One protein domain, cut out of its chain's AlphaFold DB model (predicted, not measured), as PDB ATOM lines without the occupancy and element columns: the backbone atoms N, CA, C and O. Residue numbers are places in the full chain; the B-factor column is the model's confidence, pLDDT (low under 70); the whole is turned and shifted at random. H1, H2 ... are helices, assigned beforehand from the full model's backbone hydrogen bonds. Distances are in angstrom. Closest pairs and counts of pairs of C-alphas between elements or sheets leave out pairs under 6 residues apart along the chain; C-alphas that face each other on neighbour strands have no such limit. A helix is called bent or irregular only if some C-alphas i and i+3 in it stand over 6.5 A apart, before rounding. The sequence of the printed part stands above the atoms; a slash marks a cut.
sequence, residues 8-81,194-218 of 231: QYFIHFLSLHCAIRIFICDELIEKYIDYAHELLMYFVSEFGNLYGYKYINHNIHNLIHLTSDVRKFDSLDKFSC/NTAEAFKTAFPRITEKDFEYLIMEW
ATOM      1  N   GLN A   8     159.508 182.865 161.755       83.69
ATOM      2  CA  GLN A   8     160.959 182.958 161.555       83.69
ATOM      3  C   GLN A   8     161.380 183.017 160.073       83.69
ATOM      4  O   GLN A   8     162.252 183.799 159.707       83.69
ATOM      5  N   TYR A   9     160.731 182.247 159.191       87.69
ATOM      6  CA  TYR A   9     161.042 182.258 157.756       87.69
ATOM      7  C   TYR A   9     160.484 183.505 157.078       87.69
ATOM      8  O   TYR A   9     161.050 183.980 156.095       87.69
ATOM      9  N   PHE A  10     159.367 184.026 157.587       85.56
ATOM     10  CA  PHE A  10     158.778 185.258 157.088       85.56
ATOM     11  C   PHE A  10     159.664 186.463 157.419       85.56
ATOM     12  O   PHE A  10     159.983 187.228 156.514       85.56
ATOM     13  N   ILE A  11     160.117 186.588 158.671       85.31
ATOM     14  CA  ILE A  11     161.042 187.647 159.114       85.31
ATOM     15  C   ILE A  11     162.355 187.567 158.336       85.31
ATOM     16  O   ILE A  11     162.834 188.572 157.817       85.31
ATOM     17  N   HIS A  12     162.902 186.362 158.192       89.94
ATOM     18  CA  HIS A  12     164.126 186.154 157.436       89.94
ATOM     19  C   HIS A  12     163.976 186.528 155.955       89.94
ATOM     20  O   HIS A  12     164.820 187.206 155.389       89.94
ATOM     21  N   PHE A  13     162.878 186.151 155.299       91.44
ATOM     22  CA  PHE A  13     162.619 186.618 153.935       91.44
ATOM     23  C   PHE A  13     162.471 188.148 153.865       91.44
ATOM     24  O   PHE A  13     162.922 188.782 152.909       91.44
ATOM     25  N   LEU A  14     161.841 188.742 154.879       89.25
ATOM     26  CA  LEU A  14     161.586 190.173 154.936       89.25
ATOM     27  C   LEU A  14     162.876 190.988 155.089       89.25
ATOM     28  O   LEU A  14     162.971 192.040 154.463       89.25
ATOM     29  N   SER A  15     163.880 190.505 155.832       87.69
ATOM     30  CA  SER A  15     165.169 191.202 155.955       87.69
ATOM     31  C   SER A  15     165.848 191.382 154.596       87.69
ATOM     32  O   SER A  15     166.233 192.498 154.242       87.69
ATOM     33  N   LEU A  16     165.894 190.320 153.781       93.94
ATOM     34  CA  LEU A  16     166.389 190.396 152.406       93.94
ATOM     35  C   LEU A  16     165.548 191.358 151.568       93.94
ATOM     36  O   LEU A  16     166.093 192.199 150.858       93.94
ATOM     37  N   HIS A  17     164.221 191.248 151.643       92.06
ATOM     38  CA  HIS A  17     163.336 192.116 150.874       92.06
ATOM     39  C   HIS A  17     163.572 193.600 151.187       92.06
ATOM     40  O   HIS A  17     163.718 194.403 150.268       92.06
ATOM     41  N   CYS A  18     163.650 193.958 152.468       88.69
ATOM     42  CA  CYS A  18     163.905 195.322 152.915       88.69
ATOM     43  C   CYS A  18     165.270 195.834 152.449       88.69
ATOM     44  O   CYS A  18     165.335 196.938 151.912       88.69
ATOM     45  N   ALA A  19     166.330 195.027 152.558       93.12
ATOM     46  CA  ALA A  19     167.656 195.404 152.069       93.12
ATOM     47  C   ALA A  19     167.645 195.721 150.563       93.12
ATOM     48  O   ALA A  19     168.096 196.783 150.139       93.12
ATOM     49  N   ILE A  20     167.043 194.842 149.753       94.25
ATOM     50  CA  ILE A  20     166.928 195.048 148.303       94.25
ATOM     51  C   ILE A  20     166.089 196.291 147.974       94.25
ATOM     52  O   ILE A  20     166.409 197.014 147.035       94.25
ATOM     53  N   ARG A  21     165.029 196.576 148.739       90.94
ATOM     54  CA  ARG A  21     164.206 197.781 148.543       90.94
ATOM     55  C   ARG A  21     164.986 199.061 148.811       90.94
ATOM     56  O   ARG A  21     164.862 199.994 148.020       90.94
ATOM     57  N   ILE A  22     165.794 199.082 149.869       90.38
ATOM     58  CA  ILE A  22     166.689 200.203 150.158       90.38
ATOM     59  C   ILE A  22     167.637 200.414 148.977       90.38
ATOM     60  O   ILE A  22     167.731 201.528 148.488       90.38
ATOM     61  N   PHE A  23     168.241 199.352 148.437       93.25
ATOM     62  CA  PHE A  23     169.177 199.465 147.313       93.25
ATOM     63  C   PHE A  23     168.575 199.892 145.975       93.25
ATOM     64  O   PHE A  23     169.328 200.253 145.081       93.25
ATOM     65  N   ILE A  24     167.256 199.833 145.797       91.62
ATOM     66  CA  ILE A  24     166.604 200.275 144.555       91.62
ATOM     67  C   ILE A  24     166.292 201.779 144.599       91.62
ATOM     68  O   ILE A  24     166.281 202.431 143.557       91.62
ATOM     69  N   CYS A  25     166.022 202.334 145.781       89.12
ATOM     70  CA  CYS A  25     165.572 203.716 145.934       89.12
ATOM     71  C   CYS A  25     166.726 204.630 146.351       89.12
ATOM     72  O   CYS A  25     167.154 204.565 147.500       89.12
ATOM     73  N   ASP A  26     167.172 205.518 145.459       88.44
ATOM     74  CA  ASP A  26     168.301 206.431 145.706       88.44
ATOM     75  C   ASP A  26     168.161 207.208 147.035       88.44
ATOM     76  O   ASP A  26     169.097 207.252 147.830       88.44
ATOM     77  N   GLU A  27     166.960 207.711 147.351       87.69
ATOM     78  CA  GLU A  27     166.686 208.440 148.603       87.69
ATOM     79  C   GLU A  27     166.867 207.586 149.870       87.69
ATOM     80  O   GLU A  27     167.214 208.099 150.939       87.69
ATOM     81  N   LEU A  28     166.587 206.281 149.779       85.12
ATOM     82  CA  LEU A  28     166.755 205.349 150.895       85.12
ATOM     83  C   LEU A  28     168.206 204.894 151.025       85.12
ATOM     84  O   LEU A  28     168.647 204.647 152.146       85.12
ATOM     85  N   ILE A  29     168.946 204.798 149.918       89.75
ATOM     86  CA  ILE A  29     170.365 204.431 149.927       89.75
ATOM     87  C   ILE A  29     171.144 205.425 150.785       89.75
ATOM     88  O   ILE A  29     171.815 205.009 151.727       89.75
ATOM     89  N   GLU A  30     170.995 206.728 150.534       87.56
ATOM     90  CA  GLU A  30     171.739 207.765 151.266       87.56
ATOM     91  C   GLU A  30     171.544 207.689 152.789       87.56
ATOM     92  O   GLU A  30     172.457 207.987 153.555       87.56
ATOM     93  N   LYS A  31     170.361 207.258 153.239       87.00
ATOM     94  CA  LYS A  31     169.982 207.240 154.661       87.00
ATOM     95  C   LYS A  31     170.197 205.890 155.341       87.00
ATOM     96  O   LYS A  31     170.445 205.844 156.545       87.00
ATOM     97  N   TYR A  32     170.052 204.793 154.599       90.44
ATOM     98  CA  TYR A  32     169.891 203.451 155.165       90.44
ATOM     99  C   TYR A  32     170.809 202.395 154.539       90.44
ATOM    100  O   TYR A  32     170.614 201.209 154.801       90.44
ATOM    101  N   ILE A  33     171.818 202.768 153.744       91.69
ATOM    102  CA  ILE A  33     172.729 201.793 153.120       91.69
ATOM    103  C   ILE A  33     173.439 200.885 154.134       91.69
ATOM    104  O   ILE A  33     173.545 199.678 153.908       91.69
ATOM    105  N   ASP A  34     173.867 201.433 155.272       90.25
ATOM    106  CA  ASP A  34     174.516 200.658 156.336       90.25
ATOM    107  C   ASP A  34     173.521 199.713 157.012       90.25
ATOM    108  O   ASP A  34     173.820 198.548 157.255       90.25
ATOM    109  N   TYR A  35     172.285 200.172 157.207       89.12
ATOM    110  CA  TYR A  35     171.213 199.336 157.737       89.12
ATOM    111  C   TYR A  35     170.861 198.183 156.782       89.12
ATOM    112  O   TYR A  35     170.687 197.042 157.203       89.12
ATOM    113  N   ALA A  36     170.828 198.439 155.472       91.75
ATOM    114  CA  ALA A  36     170.647 197.391 154.472       91.75
ATOM    115  C   ALA A  36     171.793 196.367 154.489       91.75
ATOM    116  O   ALA A  36     171.549 195.179 154.283       91.75
ATOM    117  N   HIS A  37     173.028 196.794 154.773       91.62
ATOM    118  CA  HIS A  37     174.153 195.878 154.961       91.62
ATOM    119  C   HIS A  37     173.943 194.946 156.155       91.62
ATOM    120  O   HIS A  37     174.101 193.731 156.026       91.62
ATOM    121  N   GLU A  38     173.529 195.493 157.299       90.19
ATOM    122  CA  GLU A  38     173.238 194.702 158.496       90.19
ATOM    123  C   GLU A  38     172.112 193.684 158.252       90.19
ATOM    124  O   GLU A  38     172.219 192.527 158.667       90.19
ATOM    125  N   LEU A  39     171.069 194.070 157.507       90.75
ATOM    126  CA  LEU A  39     169.983 193.167 157.112       90.75
ATOM    127  C   LEU A  39     170.475 191.986 156.260       90.75
ATOM    128  O   LEU A  39     170.022 190.855 156.461       90.75
ATOM    129  N   LEU A  40     171.399 192.221 155.321       93.38
ATOM    130  CA  LEU A  40     171.992 191.152 154.509       93.38
ATOM    131  C   LEU A  40     172.930 190.262 155.322       93.38
ATOM    132  O   LEU A  40     172.915 189.046 155.137       93.38
ATOM    133  N   MET A  41     173.711 190.842 156.235       90.56
ATOM    134  CA  MET A  41     174.556 190.078 157.154       90.56
ATOM    135  C   MET A  41     173.712 189.137 158.016       90.56
ATOM    136  O   MET A  41     174.016 187.946 158.083       90.56
ATOM    137  N   TYR A  42     172.611 189.642 158.583       89.12
ATOM    138  CA  TYR A  42     171.638 188.839 159.327       89.12
ATOM    139  C   TYR A  42     171.020 187.725 158.468       89.12
ATOM    140  O   TYR A  42     170.924 186.577 158.906       89.12
ATOM    141  N   PHE A  43     170.630 188.037 157.227       92.44
ATOM    142  CA  PHE A  43     170.089 187.043 156.300       92.44
ATOM    143  C   PHE A  43     171.093 185.917 156.029       92.44
ATOM    144  O   PHE A  43     170.765 184.740 156.125       92.44
ATOM    145  N   VAL A  44     172.343 186.245 155.706       90.81
ATOM    146  CA  VAL A  44     173.338 185.214 155.383       90.81
ATOM    147  C   VAL A  44     173.722 184.393 156.615       90.81
ATOM    148  O   VAL A  44     173.884 183.178 156.490       90.81
ATOM    149  N   SER A  45     173.811 185.011 157.798       88.44
ATOM    150  CA  SER A  45     174.117 184.284 159.033       88.44
ATOM    151  C   SER A  45     173.018 183.300 159.423       88.44
ATOM    152  O   SER A  45     173.327 182.182 159.832       88.44
ATOM    153  N   GLU A  46     171.743 183.672 159.260       88.88
ATOM    154  CA  GLU A  46     170.627 182.804 159.652       88.88
ATOM    155  C   GLU A  46     170.148 181.837 158.570       88.88
ATOM    156  O   GLU A  46     169.448 180.860 158.867       88.88
ATOM    157  N   PHE A  47     170.594 182.013 157.326       90.81
ATOM    158  CA  PHE A  47     170.230 181.126 156.227       90.81
ATOM    159  C   PHE A  47     170.564 179.653 156.529       90.81
ATOM    160  O   PHE A  47     169.752 178.753 156.294       90.81
ATOM    161  N   GLY A  48     171.750 179.394 157.087       87.44
ATOM    162  CA  GLY A  48     172.199 178.040 157.423       87.44
ATOM    163  C   GLY A  48     171.337 177.359 158.482       87.44
ATOM    164  O   GLY A  48     171.069 176.163 158.372       87.44
ATOM    165  N   ASN A  49     170.857 178.123 159.463       89.00
ATOM    166  CA  ASN A  49     170.027 177.614 160.550       89.00
ATOM    167  C   ASN A  49     168.585 177.350 160.102       89.00
ATOM    168  O   ASN A  49     167.982 176.365 160.526       89.00
ATOM    169  N   LEU A  50     168.032 178.206 159.238       91.38
ATOM    170  CA  LEU A  50     166.638 178.107 158.800       91.38
ATOM    171  C   LEU A  50     166.439 177.135 157.637       91.38
ATOM    172  O   LEU A  50     165.490 176.354 157.649       91.38
ATOM    173  N   TYR A  51     167.312 177.170 156.632       91.75
ATOM    174  CA  TYR A  51     167.146 176.377 155.408       91.75
ATOM    175  C   TYR A  51     168.095 175.177 155.366       91.75
ATOM    176  O   TYR A  51     167.787 174.177 154.722       91.75
ATOM    177  N   GLY A  52     169.220 175.245 156.086       90.88
ATOM    178  CA  GLY A  52     170.247 174.208 156.152       90.88
ATOM    179  C   GLY A  52     171.541 174.615 155.446       90.88
ATOM    180  O   GLY A  52     171.532 175.070 154.303       90.88
ATOM    181  N   TYR A  53     172.679 174.362 156.096       87.88
ATOM    182  CA  TYR A  53     174.019 174.728 155.608       87.88
ATOM    183  C   TYR A  53     174.358 174.201 154.206       87.88
ATOM    184  O   TYR A  53     175.054 174.871 153.450       87.88
ATOM    185  N   LYS A  54     173.815 173.040 153.816       89.88
ATOM    186  CA  LYS A  54     174.005 172.452 152.475       89.88
ATOM    187  C   LYS A  54     173.455 173.309 151.326       89.88
ATOM    188  O   LYS A  54     173.806 173.067 150.177       89.88
ATOM    189  N   TYR A  55     172.584 174.277 151.617       89.94
ATOM    190  CA  TYR A  55     171.990 175.171 150.621       89.94
ATOM    191  C   TYR A  55     172.678 176.539 150.547       89.94
ATOM    192  O   TYR A  55     172.297 177.360 149.712       89.94
ATOM    193  N   ILE A  56     173.688 176.795 151.386       89.00
ATOM    194  CA  ILE A  56     174.505 178.004 151.286       89.00
ATOM    195  C   ILE A  56     175.414 177.844 150.070       89.00
ATOM    196  O   ILE A  56     176.423 177.145 150.102       89.00
ATOM    197  N   ASN A  57     175.027 178.490 148.977       88.81
ATOM    198  CA  ASN A  57     175.825 178.572 147.764       88.81
ATOM    199  C   ASN A  57     176.385 179.992 147.585       88.81
ATOM    200  O   ASN A  57     176.107 180.902 148.369       88.81
ATOM    201  N   HIS A  58     177.169 180.183 146.525       88.75
ATOM    202  CA  HIS A  58     177.783 181.473 146.213       88.75
ATOM    203  C   HIS A  58     176.762 182.614 146.075       88.75
ATOM    204  O   HIS A  58     177.078 183.733 146.449       88.75
ATOM    205  N   ASN A  59     175.527 182.351 145.622       91.00
ATOM    206  CA  ASN A  59     174.503 183.396 145.515       91.00
ATOM    207  C   ASN A  59     174.142 183.975 146.883       91.00
ATOM    208  O   ASN A  59     173.961 185.181 146.994       91.00
ATOM    209  N   ILE A  60     174.065 183.131 147.916       92.19
ATOM    210  CA  ILE A  60     173.801 183.583 149.285       92.19
ATOM    211  C   ILE A  60     174.984 184.398 149.806       92.19
ATOM    212  O   ILE A  60     174.782 185.468 150.366       92.19
ATOM    213  N   HIS A  61     176.215 183.945 149.566       86.62
ATOM    214  CA  HIS A  61     177.413 184.673 149.988       86.62
ATOM    215  C   HIS A  61     177.545 186.045 149.306       86.62
ATOM    216  O   HIS A  61     177.825 187.042 149.970       86.62
ATOM    217  N   ASN A  62     177.265 186.110 148.002       91.38
ATOM    218  CA  ASN A  62     177.366 187.330 147.203       91.38
ATOM    219  C   ASN A  62     176.456 188.457 147.706       91.38
ATOM    220  O   ASN A  62     176.757 189.623 147.468       91.38
ATOM    221  N   LEU A  63     175.381 188.137 148.437       92.81
ATOM    222  CA  LEU A  63     174.504 189.146 149.027       92.81
ATOM    223  C   LEU A  63     175.267 190.116 149.935       92.81
ATOM    224  O   LEU A  63     174.983 191.305 149.893       92.81
ATOM    225  N   ILE A  64     176.275 189.657 150.686       89.75
ATOM    226  CA  ILE A  64     177.061 190.520 151.592       89.75
ATOM    227  C   ILE A  64     177.833 191.599 150.814       89.75
ATOM    228  O   ILE A  64     178.027 192.711 151.307       89.75
ATOM    229  N   HIS A  65     178.251 191.295 149.583       91.12
ATOM    230  CA  HIS A  65     178.998 192.224 148.732       91.12
ATOM    231  C   HIS A  65     178.107 193.262 148.049       91.12
ATOM    232  O   HIS A  65     178.607 194.314 147.651       91.12
ATOM    233  N   LEU A  66     176.794 193.028 147.997       93.94
ATOM    234  CA  LEU A  66     175.855 193.887 147.285       93.94
ATOM    235  C   LEU A  66     175.882 195.335 147.787       93.94
ATOM    236  O   LEU A  66     175.811 196.261 146.988       93.94
ATOM    237  N   THR A  67     176.064 195.558 149.091       94.12
ATOM    238  CA  THR A  67     176.231 196.914 149.640       94.12
ATOM    239  C   THR A  67     177.450 197.624 149.044       94.12
ATOM    240  O   THR A  67     177.388 198.811 148.741       94.12
ATOM    241  N   SER A  68     178.566 196.908 148.874       93.06
ATOM    242  CA  SER A  68     179.793 197.476 148.297       93.06
ATOM    243  C   SER A  68     179.603 197.807 146.820       93.06
ATOM    244  O   SER A  68     180.072 198.847 146.362       93.06
ATOM    245  N   ASP A  69     178.866 196.962 146.100       94.06
ATOM    246  CA  ASP A  69     178.507 197.210 144.707       94.06
ATOM    247  C   ASP A  69     177.599 198.435 144.579       94.06
ATOM    248  O   ASP A  69     177.867 199.297 143.751       94.06
ATOM    249  N   VAL A  70     176.600 198.584 145.451       94.44
ATOM    250  CA  VAL A  70     175.710 199.759 145.467       94.44
ATOM    251  C   VAL A  70     176.473 201.044 145.803       94.44
ATOM    252  O   VAL A  70     176.230 202.082 145.199       94.44
ATOM    253  N   ARG A  71     177.467 200.990 146.702       93.50
ATOM    254  CA  ARG A  71     178.357 202.142 146.958       93.50
ATOM    255  C   ARG A  71     179.196 202.535 145.742       93.50
ATOM    256  O   ARG A  71     179.628 203.678 145.653       93.50
ATOM    257  N   LYS A  72     179.486 201.588 144.846       94.44
ATOM    258  CA  LYS A  72     180.376 201.785 143.696       94.44
ATOM    259  C   LYS A  72     179.630 202.120 142.403       94.44
ATOM    260  O   LYS A  72     180.160 202.857 141.578       94.44
ATOM    261  N   PHE A  73     178.454 201.534 142.207       92.38
ATOM    262  CA  PHE A  73     177.681 201.574 140.964       92.38
ATOM    263  C   PHE A  73     176.310 202.254 141.130       92.38
ATOM    264  O   PHE A  73     175.496 202.195 140.209       92.38
ATOM    265  N   ASP A  74     176.082 202.912 142.272       90.69
ATOM    266  CA  ASP A  74     174.819 203.523 142.706       90.69
ATOM    267  C   ASP A  74     173.677 202.501 142.893       90.69
ATOM    268  O   ASP A  74     173.913 201.321 143.142       90.69
ATOM    269  N   SER A  75     172.416 202.952 142.817       91.12
ATOM    270  CA  SER A  75     171.229 202.107 142.954       91.12
ATOM    271  C   SER A  75     171.279 200.840 142.109       91.12
ATOM    272  O   SER A  75     171.678 200.825 140.942       91.12
ATOM    273  N   LEU A  76     170.756 199.774 142.705       90.94
ATOM    274  CA  LEU A  76     170.591 198.466 142.102       90.94
ATOM    275  C   LEU A  76     169.822 198.526 140.777       90.94
ATOM    276  O   LEU A  76     170.074 197.709 139.899       90.94
ATOM    277  N   ASP A  77     168.922 199.490 140.575       87.69
ATOM    278  CA  ASP A  77     168.182 199.613 139.309       87.69
ATOM    279  C   ASP A  77     169.097 199.963 138.117       87.69
ATOM    280  O   ASP A  77     168.801 199.597 136.980       87.69
ATOM    281  N   LYS A  78     170.252 200.601 138.371       87.44
ATOM    282  CA  LYS A  78     171.217 201.012 137.336       87.44
ATOM    283  C   LYS A  78     172.065 199.857 136.800       87.44
ATOM    284  O   LYS A  78     172.453 199.890 135.633       87.44
ATOM    285  N   PHE A  79     172.363 198.853 137.625       89.31
ATOM    286  CA  PHE A  79     173.262 197.751 137.248       89.31
ATOM    287  C   PHE A  79     172.633 196.356 137.343       89.31
ATOM    288  O   PHE A  79     173.230 195.378 136.891       89.31
ATOM    289  N   SER A  80     171.429 196.231 137.904       89.00
ATOM    290  CA  SER A  80     170.698 194.964 137.919       89.00
ATOM    291  C   SER A  80     170.110 194.617 136.555       89.00
ATOM    292  O   SER A  80     169.895 195.455 135.678       89.00
ATOM    293  N   CYS A  81     169.767 193.339 136.395       85.81
ATOM    294  CA  CYS A  81     169.102 192.855 135.194       85.81
ATOM    295  C   CYS A  81     167.579 193.082 135.182       85.81
ATOM    296  O   CYS A  81     166.928 192.678 134.215       85.81
ATOM    297  N   ASN A 194     165.405 183.307 170.459       46.41
ATOM    298  CA  ASN A 194     164.075 183.915 170.287       46.41
ATOM    299  C   ASN A 194     164.105 184.913 169.118       46.41
ATOM    300  O   ASN A 194     164.548 186.044 169.274       46.41
ATOM    301  N   THR A 195     163.712 184.497 167.912       49.28
ATOM    302  CA  THR A 195     164.029 185.226 166.664       49.28
ATOM    303  C   THR A 195     163.254 186.532 166.470       49.28
ATOM    304  O   THR A 195     163.766 187.446 165.830       49.28
ATOM    305  N   ALA A 196     162.037 186.643 167.016       39.97
ATOM    306  CA  ALA A 196     161.216 187.855 166.908       39.97
ATOM    307  C   ALA A 196     161.673 188.951 167.886       39.97
ATOM    308  O   ALA A 196     161.762 190.121 167.514       39.97
ATOM    309  N   GLU A 197     162.043 188.563 169.111       45.47
ATOM    310  CA  GLU A 197     162.730 189.452 170.051       45.47
ATOM    311  C   GLU A 197     164.124 189.798 169.544       45.47
ATOM    312  O   GLU A 197     164.440 190.976 169.512       45.47
ATOM    313  N   ALA A 198     164.896 188.831 169.032       43.50
ATOM    314  CA  ALA A 198     166.219 189.066 168.454       43.50
ATOM    315  C   ALA A 198     166.184 190.101 167.322       43.50
ATOM    316  O   ALA A 198     167.051 190.965 167.273       43.50
ATOM    317  N   PHE A 199     165.167 190.066 166.454       41.66
ATOM    318  CA  PHE A 199     164.995 191.055 165.387       41.66
ATOM    319  C   PHE A 199     164.646 192.449 165.938       41.66
ATOM    320  O   PHE A 199     165.258 193.435 165.534       41.66
ATOM    321  N   LYS A 200     163.724 192.534 166.910       42.22
ATOM    322  CA  LYS A 200     163.356 193.798 167.580       42.22
ATOM    323  C   LYS A 200     164.501 194.374 168.428       42.22
ATOM    324  O   LYS A 200     164.654 195.589 168.484       42.22
ATOM    325  N   THR A 201     165.327 193.528 169.045       50.03
ATOM    326  CA  THR A 201     166.514 193.932 169.815       50.03
ATOM    327  C   THR A 201     167.712 194.261 168.931       50.03
ATOM    328  O   THR A 201     168.499 195.126 169.295       50.03
ATOM    329  N   ALA A 202     167.871 193.596 167.781       39.97
ATOM    330  CA  ALA A 202     168.988 193.841 166.869       39.97
ATOM    331  C   ALA A 202     168.760 195.077 165.989       39.97
ATOM    332  O   ALA A 202     169.727 195.732 165.616       39.97
ATOM    333  N   PHE A 203     167.504 195.426 165.683       50.25
ATOM    334  CA  PHE A 203     167.187 196.459 164.691       50.25
ATOM    335  C   PHE A 203     166.119 197.461 165.171       50.25
ATOM    336  O   PHE A 203     165.006 197.482 164.647       50.25
ATOM    337  N   PRO A 204     166.450 198.358 166.121       51.31
ATOM    338  CA  PRO A 204     165.504 199.319 166.698       51.31
ATOM    339  C   PRO A 204     165.134 200.501 165.778       51.31
ATOM    340  O   PRO A 204     164.289 201.314 166.144       51.31
ATOM    341  N   ARG A 205     165.764 200.645 164.598       48.53
ATOM    342  CA  ARG A 205     165.616 201.830 163.723       48.53
ATOM    343  C   ARG A 205     164.350 201.870 162.864       48.53
ATOM    344  O   ARG A 205     164.090 202.911 162.271       48.53
ATOM    345  N   ILE A 206     163.581 200.787 162.779       47.03
ATOM    346  CA  ILE A 206     162.351 200.738 161.980       47.03
ATOM    347  C   ILE A 206     161.203 200.321 162.893       47.03
ATOM    348  O   ILE A 206     161.219 199.233 163.470       47.03
ATOM    349  N   THR A 207     160.206 201.192 163.039       51.72
ATOM    350  CA  THR A 207     158.991 200.854 163.783       51.72
ATOM    351  C   THR A 207     158.109 199.929 162.941       51.72
ATOM    352  O   THR A 207     158.157 199.941 161.713       51.72
ATOM    353  N   GLU A 208     157.263 199.121 163.579       42.56
ATOM    354  CA  GLU A 208     156.325 198.204 162.902       42.56
ATOM    355  C   GLU A 208     155.462 198.927 161.836       42.56
ATOM    356  O   GLU A 208     155.114 198.348 160.808       42.56
ATOM    357  N   LYS A 209     155.232 200.237 162.018       42.50
ATOM    358  CA  LYS A 209     154.533 201.128 161.079       42.50
ATOM    359  C   LYS A 209     155.334 201.459 159.817       42.50
ATOM    360  O   LYS A 209     154.750 201.528 158.739       42.50
ATOM    361  N   ASP A 210     156.649 201.632 159.924       48.72
ATOM    362  CA  ASP A 210     157.535 201.869 158.776       48.72
ATOM    363  C   ASP A 210     157.639 200.600 157.907       48.72
ATOM    364  O   ASP A 210     157.658 200.658 156.675       48.72
ATOM    365  N   PHE A 211     157.601 199.429 158.554       47.19
ATOM    366  CA  PHE A 211     157.480 198.127 157.894       47.19
ATOM    367  C   PHE A 211     156.141 197.963 157.168       47.19
ATOM    368  O   PHE A 211     156.115 197.538 156.009       47.19
ATOM    369  N   GLU A 212     155.023 198.307 157.813       43.66
ATOM    370  CA  GLU A 212     153.709 198.292 157.165       43.66
ATOM    371  C   GLU A 212     153.635 199.286 156.005       43.66
ATOM    372  O   GLU A 212     153.080 198.945 154.961       43.66
ATOM    373  N   TYR A 213     154.255 200.460 156.128       53.00
ATOM    374  CA  TYR A 213     154.344 201.443 155.051       53.00
ATOM    375  C   TYR A 213     155.091 200.886 153.833       53.00
ATOM    376  O   TYR A 213     154.546 200.901 152.729       53.00
ATOM    377  N   LEU A 214     156.273 200.289 154.025       49.50
ATOM    378  CA  LEU A 214     157.054 199.658 152.950       49.50
ATOM    379  C   LEU A 214     156.306 198.492 152.276       49.50
ATOM    380  O   LEU A 214     156.346 198.343 151.050       49.50
ATOM    381  N   ILE A 215     155.584 197.682 153.058       44.38
ATOM    382  CA  ILE A 215     154.760 196.571 152.552       44.38
ATOM    383  C   ILE A 215     153.537 197.093 151.778       44.38
ATOM    384  O   ILE A 215     153.216 196.575 150.704       44.38
ATOM    385  N   MET A 216     152.854 198.121 152.285       44.44
ATOM    386  CA  MET A 216     151.683 198.729 151.641       44.44
ATOM    387  C   MET A 216     152.063 199.486 150.370       44.44
ATOM    388  O   MET A 216     151.365 199.390 149.357       44.44
ATOM    389  N   GLU A 217     153.201 200.174 150.374       46.50
ATOM    390  CA  GLU A 217     153.767 200.818 149.196       46.50
ATOM    391  C   GLU A 217     154.131 199.776 148.127       46.50
ATOM    392  O   GLU A 217     153.807 199.950 146.951       46.50
ATOM    393  N   TRP A 218     154.687 198.622 148.515       42.56
ATOM    394  CA  TRP A 218     154.900 197.505 147.591       42.56
ATOM    395  C   TRP A 218     153.591 196.942 147.025       42.56
ATOM    396  O   TRP A 218     153.496 196.776 145.810       42.56
TER     397      TRP A 218
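What this domain is: This is residues 8 to 81 and 194 to 218 of the 231 residues of an uncharacterized protein of Cyphomyrmex costatus (UniProt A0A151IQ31). Three helices form an up-and-down bundle, each running against the one before, with H2 between H1 and H3. Short H4 packs at one end of H1; H5 and H6 lie loosely on the side away from H3. The printed part has 99 residues with six named helices, no named strand: all helix, compact, radius of gyration of the C-alphas 13.5 A, spans 34 by 34 by 21 A.

Where its parts are: H1, residues 8 to 24, 24.9 A, begins at C-alpha 8 (160.959, 182.958, 161.555). H2, residues 26 to 55, 31.9 A, is irregular: C-alphas 50 and 53 are 8.7 A apart. H3, residues 58 to 73, 20.8 A, is only just irregular: C-alphas 64 and 67 are 6.7 A apart. H4 is residues 76 to 79, 5.6 A; H5 195 to 202, 9.9 A; H6 208 to 218, 15.4 A, ending at C-alpha 218 (154.900, 197.505, 147.591).

How they stand to each other: Hairpin H1 and H2 touch, closest C-alphas Ala 19 and Ala 36, 4.3 A; hairpin H2 and H3, His 37 and Thr 67, 5.8 A. H1 touches H4 with residues 20 to 24 alone, and is near H6. O i to N i+4 pairs are within hydrogen-bond range throughout H5 and H6, 12 of 13 in H1, 18 of 26 in H2, 7 of 12 in H3.

The domain as a whole: Residues 82 to 193 are not printed; C-alphas 81 and 194 are 36.6 A apart. Residues 194 to 218 have pLDDT under 70.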